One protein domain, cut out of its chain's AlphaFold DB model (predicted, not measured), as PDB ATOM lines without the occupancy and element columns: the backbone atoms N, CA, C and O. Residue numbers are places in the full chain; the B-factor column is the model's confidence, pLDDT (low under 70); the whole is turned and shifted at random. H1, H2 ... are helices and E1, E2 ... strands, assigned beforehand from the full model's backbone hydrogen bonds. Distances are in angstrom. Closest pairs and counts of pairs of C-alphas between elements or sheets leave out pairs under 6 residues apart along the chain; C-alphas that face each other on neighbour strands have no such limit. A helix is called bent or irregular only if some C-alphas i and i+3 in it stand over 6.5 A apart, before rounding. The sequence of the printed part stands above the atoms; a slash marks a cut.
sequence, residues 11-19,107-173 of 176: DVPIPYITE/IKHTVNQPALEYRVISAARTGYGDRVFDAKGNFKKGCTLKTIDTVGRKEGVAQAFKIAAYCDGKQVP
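This is residues 11 to 19 and 107 to 173 of the 176 residues of an uncharacterized protein of Yimella lutea (UniProt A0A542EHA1). A long, strongly twisted hairpin of E4 and E5 has the kinked helix H1 packed on it; a small two-strand pair, E2 and E3, continues the row of H1 along the longest axis. The short strands E1 and E6 join E5 on the side away from E4. The printed part has 76 residues with one named helix and six named strands; along the chain E1, E2 and E3 come before H1, and E4, E5 and E6 after it; in the branched sheet E5 is the antiparallel neighbour of E1, of E4 and of E6, E2 and E3 are an antiparallel pair, and the class is mixed, helices and strands. It is elongated, 41 by 22 by 16 A, and only just loose, close to compact, with a radius of gyration of the C-alphas of 13.8 A.

E1, residues 11 to 13, begins at C-alpha 11 (300.750, 260.695, 189.473). E2 is residues 16 to 19 and E3 residues 107 to 111. H1, residues 113 to 131, is 25.3 A long, with a kink of 53 degrees near residue 125; it is irregular, C-alphas 127 and 130 being 9.5 A apart. E4, residues 143 to 154, spans 32.2 A, and E5, residues 157 to 167, 30.3 A. E6, residues 170 to 172, ends at C-alpha 172 (289.902, 251.423, 193.391).

E4, E5 and E6 form a meander, each strand the antiparallel neighbour of the one before. N 146 and O 164 are 2.9 A apart, N 172 and O 165 2.8 A. E1 is antiparallel to E5, with N 12 and O 161 at 2.8 A. H1 is on this sheet; its closest C-alphas to E1 are Val 120 and Val 12, 6.2 A. In H1, 13 of 15 O i to N i+4 pairs are within hydrogen-bond range. E2 and E3 are antiparallel, N 17 and O 110 at 2.8 A; E2 is apart from H1.

The farthest C-alphas, of Ile 107 and Ala 135, are 42.3 A apart. Residues 20 to 106 are not printed; C-alphas 19 and 107 are 6.0 A apart across the cut. The link from H1 to E4 is long. Residues 15 to 19, 107 to 111, 114 to 115 and 154 to 156 have pLDDT under 70.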
ATOM      1  N   ASP A  11     299.343 260.293 189.508       80.00
ATOM      2  CA  ASP A  11     300.750 260.695 189.473       80.00
ATOM      3  C   ASP A  11     301.011 261.774 190.537       80.00
ATOM      4  O   ASP A  11     300.355 262.817 190.564       80.00
ATOM      5  N   VAL A  12     301.971 261.528 191.433       72.62
ATOM      6  CA  VAL A  12     302.333 262.428 192.537       72.62
ATOM      7  C   VAL A  12     303.771 262.915 192.367       72.62
ATOM      8  O   VAL A  12     304.685 262.091 192.400       72.62
ATOM      9  N   PRO A  13     304.018 264.229 192.234       75.94
ATOM     10  CA  PRO A  13     305.364 264.761 192.045       75.94
ATOM     11  C   PRO A  13     306.249 264.530 193.277       75.94
ATOM     12  O   PRO A  13     305.832 264.778 194.413       75.94
ATOM     13  N   ILE A  14     307.490 264.096 193.040       71.12
ATOM     14  CA  ILE A  14     308.454 263.761 194.092       71.12
ATOM     15  C   ILE A  14     309.195 265.032 194.532       71.12
ATOM     16  O   ILE A  14     309.837 265.685 193.705       71.12
ATOM     17  N   PRO A  15     309.143 265.409 195.823       66.19
ATOM     18  CA  PRO A  15     309.886 266.554 196.329       66.19
ATOM     19  C   PRO A  15     311.348 266.159 196.568       66.19
ATOM     20  O   PRO A  15     311.698 265.588 197.604       66.19
ATOM     21  N   TYR A  16     312.209 266.464 195.601       61.31
ATOM     22  CA  TYR A  16     313.652 266.302 195.752       61.31
ATOM     23  C   TYR A  16     314.271 267.494 196.477       61.31
ATOM     24  O   TYR A  16     314.058 268.645 196.102       61.31
ATOM     25  N   ILE A  17     315.102 267.196 197.470       61.69
ATOM     26  CA  ILE A  17     316.110 268.108 197.995       61.69
ATOM     27  C   ILE A  17     317.374 267.841 197.190       61.69
ATOM     28  O   ILE A  17     317.847 266.705 197.099       61.69
ATOM     29  N   THR A  18     317.880 268.888 196.552       55.59
ATOM     30  CA  THR A  18     319.087 268.805 195.737       55.59
ATOM     31  C   THR A  18     320.250 269.305 196.574       55.59
ATOM     32  O   THR A  18     320.387 270.507 196.783       55.59
ATOM     33  N   GLU A  19     321.085 268.390 197.056       54.41
ATOM     34  CA  GLU A  19     322.316 268.745 197.756       54.41
ATOM     35  C   GLU A  19     323.497 268.623 196.800       54.41
ATOM     36  O   GLU A  19     323.750 267.572 196.198       54.41
ATOM     37  N   ILE A 107     325.711 265.781 192.262       54.41
ATOM     38  CA  ILE A 107     324.393 266.204 192.722       54.41
ATOM     39  C   ILE A 107     323.747 264.991 193.384       54.41
ATOM     40  O   ILE A 107     323.527 263.968 192.735       54.41
ATOM     41  N   LYS A 108     323.486 265.080 194.688       50.88
ATOM     42  CA  LYS A 108     322.732 264.057 195.404       50.88
ATOM     43  C   LYS A 108     321.287 264.522 195.510       50.88
ATOM     44  O   LYS A 108     320.999 265.553 196.113       50.88
ATOM     45  N   HIS A 109     320.384 263.749 194.921       56.09
ATOM     46  CA  HIS A 109     318.953 263.944 195.092       56.09
ATOM     47  C   HIS A 109     318.494 263.114 196.287       56.09
ATOM     48  O   HIS A 109     318.471 261.884 196.226       56.09
ATOM     49  N   THR A 110     318.141 263.786 197.375       63.56
ATOM     50  CA  THR A 110     317.529 263.146 198.541       63.56
ATOM     51  C   THR A 110     316.036 263.440 198.507       63.56
ATOM     52  O   THR A 110     315.622 264.575 198.283       63.56
ATOM     53  N   VAL A 111     315.197 262.424 198.687       65.69
ATOM     54  CA  VAL A 111     313.743 262.622 198.736       65.69
ATOM     55  C   VAL A 111     313.372 263.198 200.099       65.69
ATOM     56  O   VAL A 111     313.730 262.625 201.127       65.69
ATOM     57  N   ASN A 112     312.633 264.310 200.122       73.31
ATOM     58  CA  ASN A 112     312.040 264.811 201.360       73.31
ATOM     59  C   ASN A 112     310.873 263.898 201.752       73.31
ATOM     60  O   ASN A 112     309.752 264.073 201.274       73.31
ATOM     61  N   GLN A 113     311.156 262.897 202.583       70.94
ATOM     62  CA  GLN A 113     310.202 261.849 202.936       70.94
ATOM     63  C   GLN A 113     308.935 262.400 203.630       70.94
ATOM     64  O   GLN A 113     307.846 262.081 203.153       70.94
ATOM     65  N   PRO A 114     309.018 263.318 204.618       68.94
ATOM     66  CA  PRO A 114     307.826 263.955 205.194       68.94
ATOM     67  C   PRO A 114     306.988 264.743 204.176       68.94
ATOM     68  O   PRO A 114     305.761 264.640 204.148       68.94
ATOM     69  N   ALA A 115     307.634 265.526 203.303       65.62
ATOM     70  CA  ALA A 115     306.919 266.293 202.283       65.62
ATOM     71  C   ALA A 115     306.292 265.387 201.214       65.62
ATOM     72  O   ALA A 115     305.235 265.714 200.668       65.62
ATOM     73  N   LEU A 116     306.932 264.256 200.907       70.75
ATOM     74  CA  LEU A 116     306.398 263.262 199.989       70.75
ATOM     75  C   LEU A 116     305.153 262.594 200.574       70.75
ATOM     76  O   LEU A 116     304.142 262.524 199.882       70.75
ATOM     77  N   GLU A 117     305.196 262.148 201.830       70.81
ATOM     78  CA  GLU A 117     304.045 261.532 202.504       70.81
ATOM     79  C   GLU A 117     302.838 262.473 202.516       70.81
ATOM     80  O   GLU A 117     301.734 262.081 202.130       70.81
ATOM     81  N   TYR A 118     303.060 263.747 202.851       74.56
ATOM     82  CA  TYR A 118     302.012 264.761 202.797       74.56
ATOM     83  C   TYR A 118     301.433 264.928 201.385       74.56
ATOM     84  O   TYR A 118     300.211 264.953 201.217       74.56
ATOM     85  N   ARG A 119     302.285 265.005 200.351       76.25
ATOM     86  CA  ARG A 119     301.846 265.136 198.950       76.25
ATOM     87  C   ARG A 119     301.070 263.915 198.472       76.25
ATOM     88  O   ARG A 119     300.045 264.085 197.821       76.25
ATOM     89  N   VAL A 120     301.518 262.709 198.814       76.44
ATOM     90  CA  VAL A 120     300.835 261.454 198.467       76.44
ATOM     91  C   VAL A 120     299.458 261.400 199.121       76.44
ATOM     92  O   VAL A 120     298.477 261.132 198.435       76.44
ATOM     93  N   ILE A 121     299.356 261.711 200.415       79.12
ATOM     94  CA  ILE A 121     298.074 261.709 201.134       79.12
ATOM     95  C   ILE A 121     297.146 262.809 200.607       79.12
ATOM     96  O   ILE A 121     295.962 262.555 200.398       79.12
ATOM     97  N   SER A 122     297.661 264.016 200.363       81.69
ATOM     98  CA  SER A 122     296.882 265.133 199.816       81.69
ATOM     99  C   SER A 122     296.341 264.806 198.424       81.69
ATOM    100  O   SER A 122     295.133 264.883 198.203       81.69
ATOM    101  N   ALA A 123     297.207 264.342 197.520       78.88
ATOM    102  CA  ALA A 123     296.820 263.955 196.171       78.88
ATOM    103  C   ALA A 123     295.845 262.771 196.181       78.88
ATOM    104  O   ALA A 123     294.872 262.771 195.432       78.88
ATOM    105  N   ALA A 124     296.036 261.795 197.072       82.75
ATOM    106  CA  ALA A 124     295.110 260.683 197.230       82.75
ATOM    107  C   ALA A 124     293.753 261.116 197.809       82.75
ATOM    108  O   ALA A 124     292.727 260.604 197.368       82.75
ATOM    109  N   ARG A 125     293.706 262.063 198.754       83.19
ATOM    110  CA  ARG A 125     292.439 262.615 199.263       83.19
ATOM    111  C   ARG A 125     291.669 263.334 198.164       83.19
ATOM    112  O   ARG A 125     290.470 263.118 198.042       83.19
ATOM    113  N   THR A 126     292.345 264.133 197.343       84.50
ATOM    114  CA  THR A 126     291.715 264.803 196.200       84.50
ATOM    115  C   THR A 126     291.293 263.802 195.125       84.50
ATOM    116  O   THR A 126     290.182 263.881 194.616       84.50
ATOM    117  N   GLY A 127     292.162 262.841 194.809       82.44
ATOM    118  CA  GLY A 127     291.987 261.911 193.699       82.44
ATOM    119  C   GLY A 127     291.087 260.715 193.990       82.44
ATOM    120  O   GLY A 127     290.430 260.240 193.083       82.44
ATOM    121  N   TYR A 128     291.011 260.208 195.220       83.50
ATOM    122  CA  TYR A 128     290.154 259.066 195.581       83.50
ATOM    123  C   TYR A 128     288.994 259.455 196.503       83.50
ATOM    124  O   TYR A 128     287.964 258.777 196.509       83.50
ATOM    125  N   GLY A 129     289.143 260.541 197.267       86.00
ATOM    126  CA  GLY A 129     288.096 261.101 198.114       86.00
ATOM    127  C   GLY A 129     287.433 260.077 199.030       86.00
ATOM    128  O   GLY A 129     288.081 259.237 199.656       86.00
ATOM    129  N   ASP A 130     286.109 260.129 199.057       86.56
ATOM    130  CA  ASP A 130     285.233 259.288 199.864       86.56
ATOM    131  C   ASP A 130     285.266 257.801 199.488       86.56
ATOM    132  O   ASP A 130     284.700 256.987 200.212       86.56
ATOM    133  N   ARG A 131     285.932 257.399 198.395       84.94
ATOM    134  CA  ARG A 131     286.097 255.975 198.054       84.94
ATOM    135  C   ARG A 131     287.105 255.280 198.965       84.94
ATOM    136  O   ARG A 131     286.896 254.129 199.332       84.94
ATOM    137  N   VAL A 132     288.164 255.991 199.344       85.75
ATOM    138  CA  VAL A 132     289.314 255.453 200.094       85.75
ATOM    139  C   VAL A 132     289.410 256.063 201.493       85.75
ATOM    140  O   VAL A 132     289.887 255.401 202.417       85.75
ATOM    141  N   PHE A 133     288.917 257.290 201.671       86.25
ATOM    142  CA  PHE A 133     288.973 258.022 202.931       86.25
ATOM    143  C   PHE A 133     287.597 258.125 203.598       86.25
ATOM    144  O   PHE A 133     286.562 258.178 202.932       86.25
ATOM    145  N   ASP A 134     287.579 258.121 204.929       85.12
ATOM    146  CA  ASP A 134     286.397 258.424 205.732       85.12
ATOM    147  C   ASP A 134     286.146 259.946 205.821       85.12
ATOM    148  O   ASP A 134     286.948 260.763 205.361       85.12
ATOM    149  N   ALA A 135     285.035 260.349 206.445       83.06
ATOM    150  CA  ALA A 135     284.684 261.764 206.627       83.06
ATOM    151  C   ALA A 135     285.668 262.543 207.527       83.06
ATOM    152  O   ALA A 135     285.647 263.771 207.543       83.06
ATOM    153  N   LYS A 136     286.531 261.843 208.275       82.38
ATOM    154  CA  LYS A 136     287.587 262.422 209.119       82.38
ATOM    155  C   LYS A 136     288.933 262.493 208.380       82.38
ATOM    156  O   LYS A 136     289.903 263.012 208.926       82.38
ATOM    157  N   GLY A 137     289.000 261.998 207.142       74.19
ATOM    158  CA  GLY A 137     290.200 261.961 206.316       74.19
ATOM    159  C   GLY A 137     291.159 260.805 206.621       74.19
ATOM    160  O   GLY A 137     292.301 260.848 206.157       74.19
ATOM    161  N   ASN A 138     290.738 259.788 207.377       82.44
ATOM    162  CA  ASN A 138     291.510 258.561 207.598       82.44
ATOM    163  C   ASN A 138     291.221 257.536 206.501       82.44
ATOM    164  O   ASN A 138     290.166 257.576 205.872       82.44
ATOM    165  N   PHE A 139     292.127 256.579 206.298       81.94
ATOM    166  CA  PHE A 139     291.847 255.438 205.428       81.94
ATOM    167  C   PHE A 139     290.677 254.624 205.976       81.94
ATOM    168  O   PHE A 139     290.655 254.261 207.156       81.94
ATOM    169  N   LYS A 140     289.717 254.295 205.108       86.50
ATOM    170  CA  LYS A 140     288.694 253.304 205.441       86.50
ATOM    171  C   LYS A 140     289.369 251.967 205.750       86.50
ATOM    172  O   LYS A 140     290.414 251.632 205.190       86.50
ATOM    173  N   LYS A 141     288.765 251.184 206.643       83.25
ATOM    174  CA  LYS A 141     289.265 249.847 206.987       83.25
ATOM    175  C   LYS A 141     289.387 249.000 205.713       83.25
ATOM    176  O   LYS A 141     288.465 248.989 204.909       83.25
ATOM    177  N   GLY A 142     290.529 248.335 205.539       76.19
ATOM    178  CA  GLY A 142     290.822 247.535 204.345       76.19
ATOM    179  C   GLY A 142     291.400 248.329 203.169       76.19
ATOM    180  O   GLY A 142     291.852 247.710 202.209       76.19
ATOM    181  N   CYS A 143     291.445 249.666 203.245       81.69
ATOM    182  CA  CYS A 143     292.012 250.519 202.205       81.69
ATOM    183  C   CYS A 143     293.481 250.881 202.462       81.69
ATOM    184  O   CYS A 143     293.869 251.246 203.570       81.69
ATOM    185  N   THR A 144     294.302 250.818 201.413       78.06
ATOM    186  CA  THR A 144     295.733 251.150 201.420       78.06
ATOM    187  C   THR A 144     296.133 251.845 200.120       78.06
ATOM    188  O   THR A 144     295.495 251.653 199.085       78.06
ATOM    189  N   LEU A 145     297.202 252.642 200.159       80.38
ATOM    190  CA  LEU A 145     297.853 253.182 198.962       80.38
ATOM    191  C   LEU A 145     299.131 252.403 198.689       80.38
ATOM    192  O   LEU A 145     299.886 252.097 199.612       80.38
ATOM    193  N   LYS A 146     299.388 252.114 197.416       74.94
ATOM    194  CA  LYS A 146     300.639 251.510 196.966       74.94
ATOM    195  C   LYS A 146     301.223 252.328 195.831       74.94
ATOM    196  O   LYS A 146     300.524 252.666 194.877       74.94
ATOM    197  N   THR A 147     302.515 252.602 195.925       78.50
ATOM    198  CA  THR A 147     303.304 253.044 194.779       78.50
ATOM    199  C   THR A 147     303.489 251.854 193.855       78.50
ATOM    200  O   THR A 147     303.965 250.808 194.291       78.50
ATOM    201  N   ILE A 148     303.084 252.002 192.600       74.69
ATOM    202  CA  ILE A 148     303.171 250.934 191.601       74.69
ATOM    203  C   ILE A 148     304.263 251.195 190.567       74.69
ATOM    204  O   ILE A 148     304.794 250.243 190.009       74.69
ATOM    205  N   ASP A 149     304.603 252.463 190.319       74.62
ATOM    206  CA  ASP A 149     305.634 252.839 189.354       74.62
ATOM    207  C   ASP A 149     306.144 254.271 189.601       74.62
ATOM    208  O   ASP A 149     305.692 254.977 190.509       74.62
ATOM    209  N   THR A 150     307.078 254.714 188.767       77.94
ATOM    210  CA  THR A 150     307.592 256.081 188.686       77.94
ATOM    211  C   THR A 150     307.391 256.649 187.284       77.94
ATOM    212  O   THR A 150     307.515 255.940 186.292       77.94
ATOM    213  N   VAL A 151     307.089 257.944 187.190       74.50
ATOM    214  CA  VAL A 151     306.767 258.627 185.932       74.50
ATOM    215  C   VAL A 151     307.707 259.801 185.716       74.50
ATOM    216  O   VAL A 151     308.025 260.538 186.651       74.50
ATOM    217  N   GLY A 152     308.126 259.970 184.461       71.31
ATOM    218  CA  GLY A 152     309.042 261.020 184.030       71.31
ATOM    219  C   GLY A 152     310.455 260.791 184.558       71.31
ATOM    220  O   GLY A 152     310.651 260.433 185.715       71.31
ATOM    221  N   ARG A 153     311.467 260.991 183.714       72.81
ATOM    222  CA  ARG A 153     312.861 261.021 184.162       72.81
ATOM    223  C   ARG A 153     313.517 262.309 183.704       72.81
ATOM    224  O   ARG A 153     313.452 262.644 182.527       72.81
ATOM    225  N   LYS A 154     314.183 262.997 184.626       65.69
ATOM    226  CA  LYS A 154     315.074 264.117 184.318       65.69
ATOM    227  C   LYS A 154     316.405 263.857 184.992       65.69
ATOM    228  O   LYS A 154     316.432 263.526 186.170       65.69
ATOM    229  N   GLU A 155     317.485 263.930 184.217       66.12
ATOM    230  CA  GLU A 155     318.850 263.696 184.718       66.12
ATOM    231  C   GLU A 155     319.009 262.321 185.405       66.12
ATOM    232  O   GLU A 155     319.756 262.156 186.360       66.12
ATOM    233  N   GLY A 156     318.278 261.308 184.916       66.25
ATOM    234  CA  GLY A 156     318.289 259.948 185.470       66.25
ATOM    235  C   GLY A 156     317.417 259.746 186.715       66.25
ATOM    236  O   GLY A 156     317.318 258.623 187.202       66.25
ATOM    237  N   VAL A 157     316.739 260.790 187.198       70.25
ATOM    238  CA  VAL A 157     315.908 260.764 188.408       70.25
ATOM    239  C   VAL A 157     314.426 260.774 188.036       70.25
ATOM    240  O   VAL A 157     314.022 261.519 187.142       70.25
ATOM    241  N   ALA A 158     313.616 259.942 188.704       73.44
ATOM    242  CA  ALA A 158     312.158 259.942 188.549       73.44
ATOM    243  C   ALA A 158     311.561 261.327 188.869       73.44
ATOM    244  O   ALA A 158     312.136 262.061 189.656       73.44
ATOM    245  N   GLN A 159     310.425 261.714 188.287       76.00
ATOM    246  CA  GLN A 159     309.790 263.009 188.589       76.00
ATOM    247  C   GLN A 159     308.513 262.876 189.420       76.00
ATOM    248  O   GLN A 159     308.205 263.756 190.227       76.00
ATOM    249  N   ALA A 160     307.784 261.777 189.253       72.88
ATOM    250  CA  ALA A 160     306.559 261.484 189.979       72.88
ATOM    251  C   ALA A 160     306.486 260.002 190.375       72.88
ATOM    252  O   ALA A 160     307.062 259.142 189.710       72.88
ATOM    253  N   PHE A 161     305.757 259.696 191.446       77.38
ATOM    254  CA  PHE A 161     305.310 258.344 191.767       77.38
ATOM    255  C   PHE A 161     303.916 258.116 191.212       77.38
ATOM    256  O   PHE A 161     303.030 258.943 191.407       77.38
ATOM    257  N   LYS A 162     303.710 256.958 190.594       77.31
ATOM    258  CA  LYS A 162     302.388 256.477 190.229       77.31
ATOM    259  C   LYS A 162     301.821 255.676 191.395       77.31
ATOM    260  O   LYS A 162     302.411 254.674 191.810       77.31
ATOM    261  N   ILE A 163     300.691 256.121 191.931       79.81
ATOM    262  CA  ILE A 163     300.031 255.514 193.090       79.81
ATOM    263  C   ILE A 163     298.676 254.914 192.709       79.81
ATOM    264  O   ILE A 163     297.895 255.505 191.962       79.81
ATOM    265  N   ALA A 164     298.382 253.751 193.278       78.44
ATOM    266  CA  ALA A 164     297.095 253.075 193.179       78.44
ATOM    267  C   ALA A 164     296.521 252.836 194.578       78.44
ATOM    268  O   ALA A 164     297.251 252.491 195.514       78.44
ATOM    269  N   ALA A 165     295.210 253.013 194.722       80.69
ATOM    270  CA  ALA A 165     294.498 252.662 195.941       80.69
ATOM    271  C   ALA A 165     293.940 251.242 195.848       80.69
ATOM    272  O   ALA A 165     293.403 250.845 194.816       80.69
ATOM    273  N   TYR A 166     294.034 250.493 196.942       79.88
ATOM    274  CA  TYR A 166     293.479 249.152 197.071       79.88
ATOM    275  C   TYR A 166     292.597 249.081 198.304       79.88
ATOM    276  O   TYR A 166     293.085 249.373 199.390       79.88
ATOM    277  N   CYS A 167     291.351 248.646 198.154       84.00
ATOM    278  CA  CYS A 167     290.441 248.358 199.259       84.00
ATOM    279  C   CYS A 167     290.045 246.881 199.210       84.00
ATOM    280  O   CYS A 167     289.629 246.391 198.159       84.00
ATOM    281  N   ASP A 168     290.241 246.161 200.316       89.38
ATOM    282  CA  ASP A 168     289.965 244.720 200.435       89.38
ATOM    283  C   ASP A 168     290.615 243.888 199.311       89.38
ATOM    284  O   ASP A 168     290.036 242.958 198.752       89.38
ATOM    285  N   GLY A 169     291.840 244.272 198.934       80.88
ATOM    286  CA  GLY A 169     292.622 243.618 197.881       80.88
ATOM    287  C   GLY A 169     292.236 243.994 196.445       80.88
ATOM    288  O   GLY A 169     292.914 243.559 195.517       80.88
ATOM    289  N   LYS A 170     291.209 244.827 196.235       85.81
ATOM    290  CA  LYS A 170     290.783 245.292 194.904       85.81
ATOM    291  C   LYS A 170     291.243 246.716 194.641       85.81
ATOM    292  O   LYS A 170     291.136 247.572 195.516       85.81
ATOM    293  N   GLN A 171     291.728 246.973 193.428       85.50
ATOM    294  CA  GLN A 171     292.106 248.320 193.015       85.50
ATOM    295  C   GLN A 171     290.861 249.203 192.897       85.50
ATOM    296  O   GLN A 171     289.846 248.801 192.328       85.50
ATOM    297  N   VAL A 172     290.950 250.407 193.450       85.38
ATOM    298  CA  VAL A 172     289.902 251.423 193.391       85.38
ATOM    299  C   VAL A 172     290.358 252.507 192.420       85.38
ATOM    300  O   VAL A 172     291.441 253.050 192.625       85.38
ATOM    301  N   PRO A 173     289.570 252.849 191.387       85.25
ATOM    302  CA  PRO A 173     289.940 253.903 190.454       85.25
ATOM    303  C   PRO A 173     289.764 255.297 191.083       85.25
ATOM    304  O   PRO A 173     288.884 255.481 191.945       85.25
TER     305      PRO A 173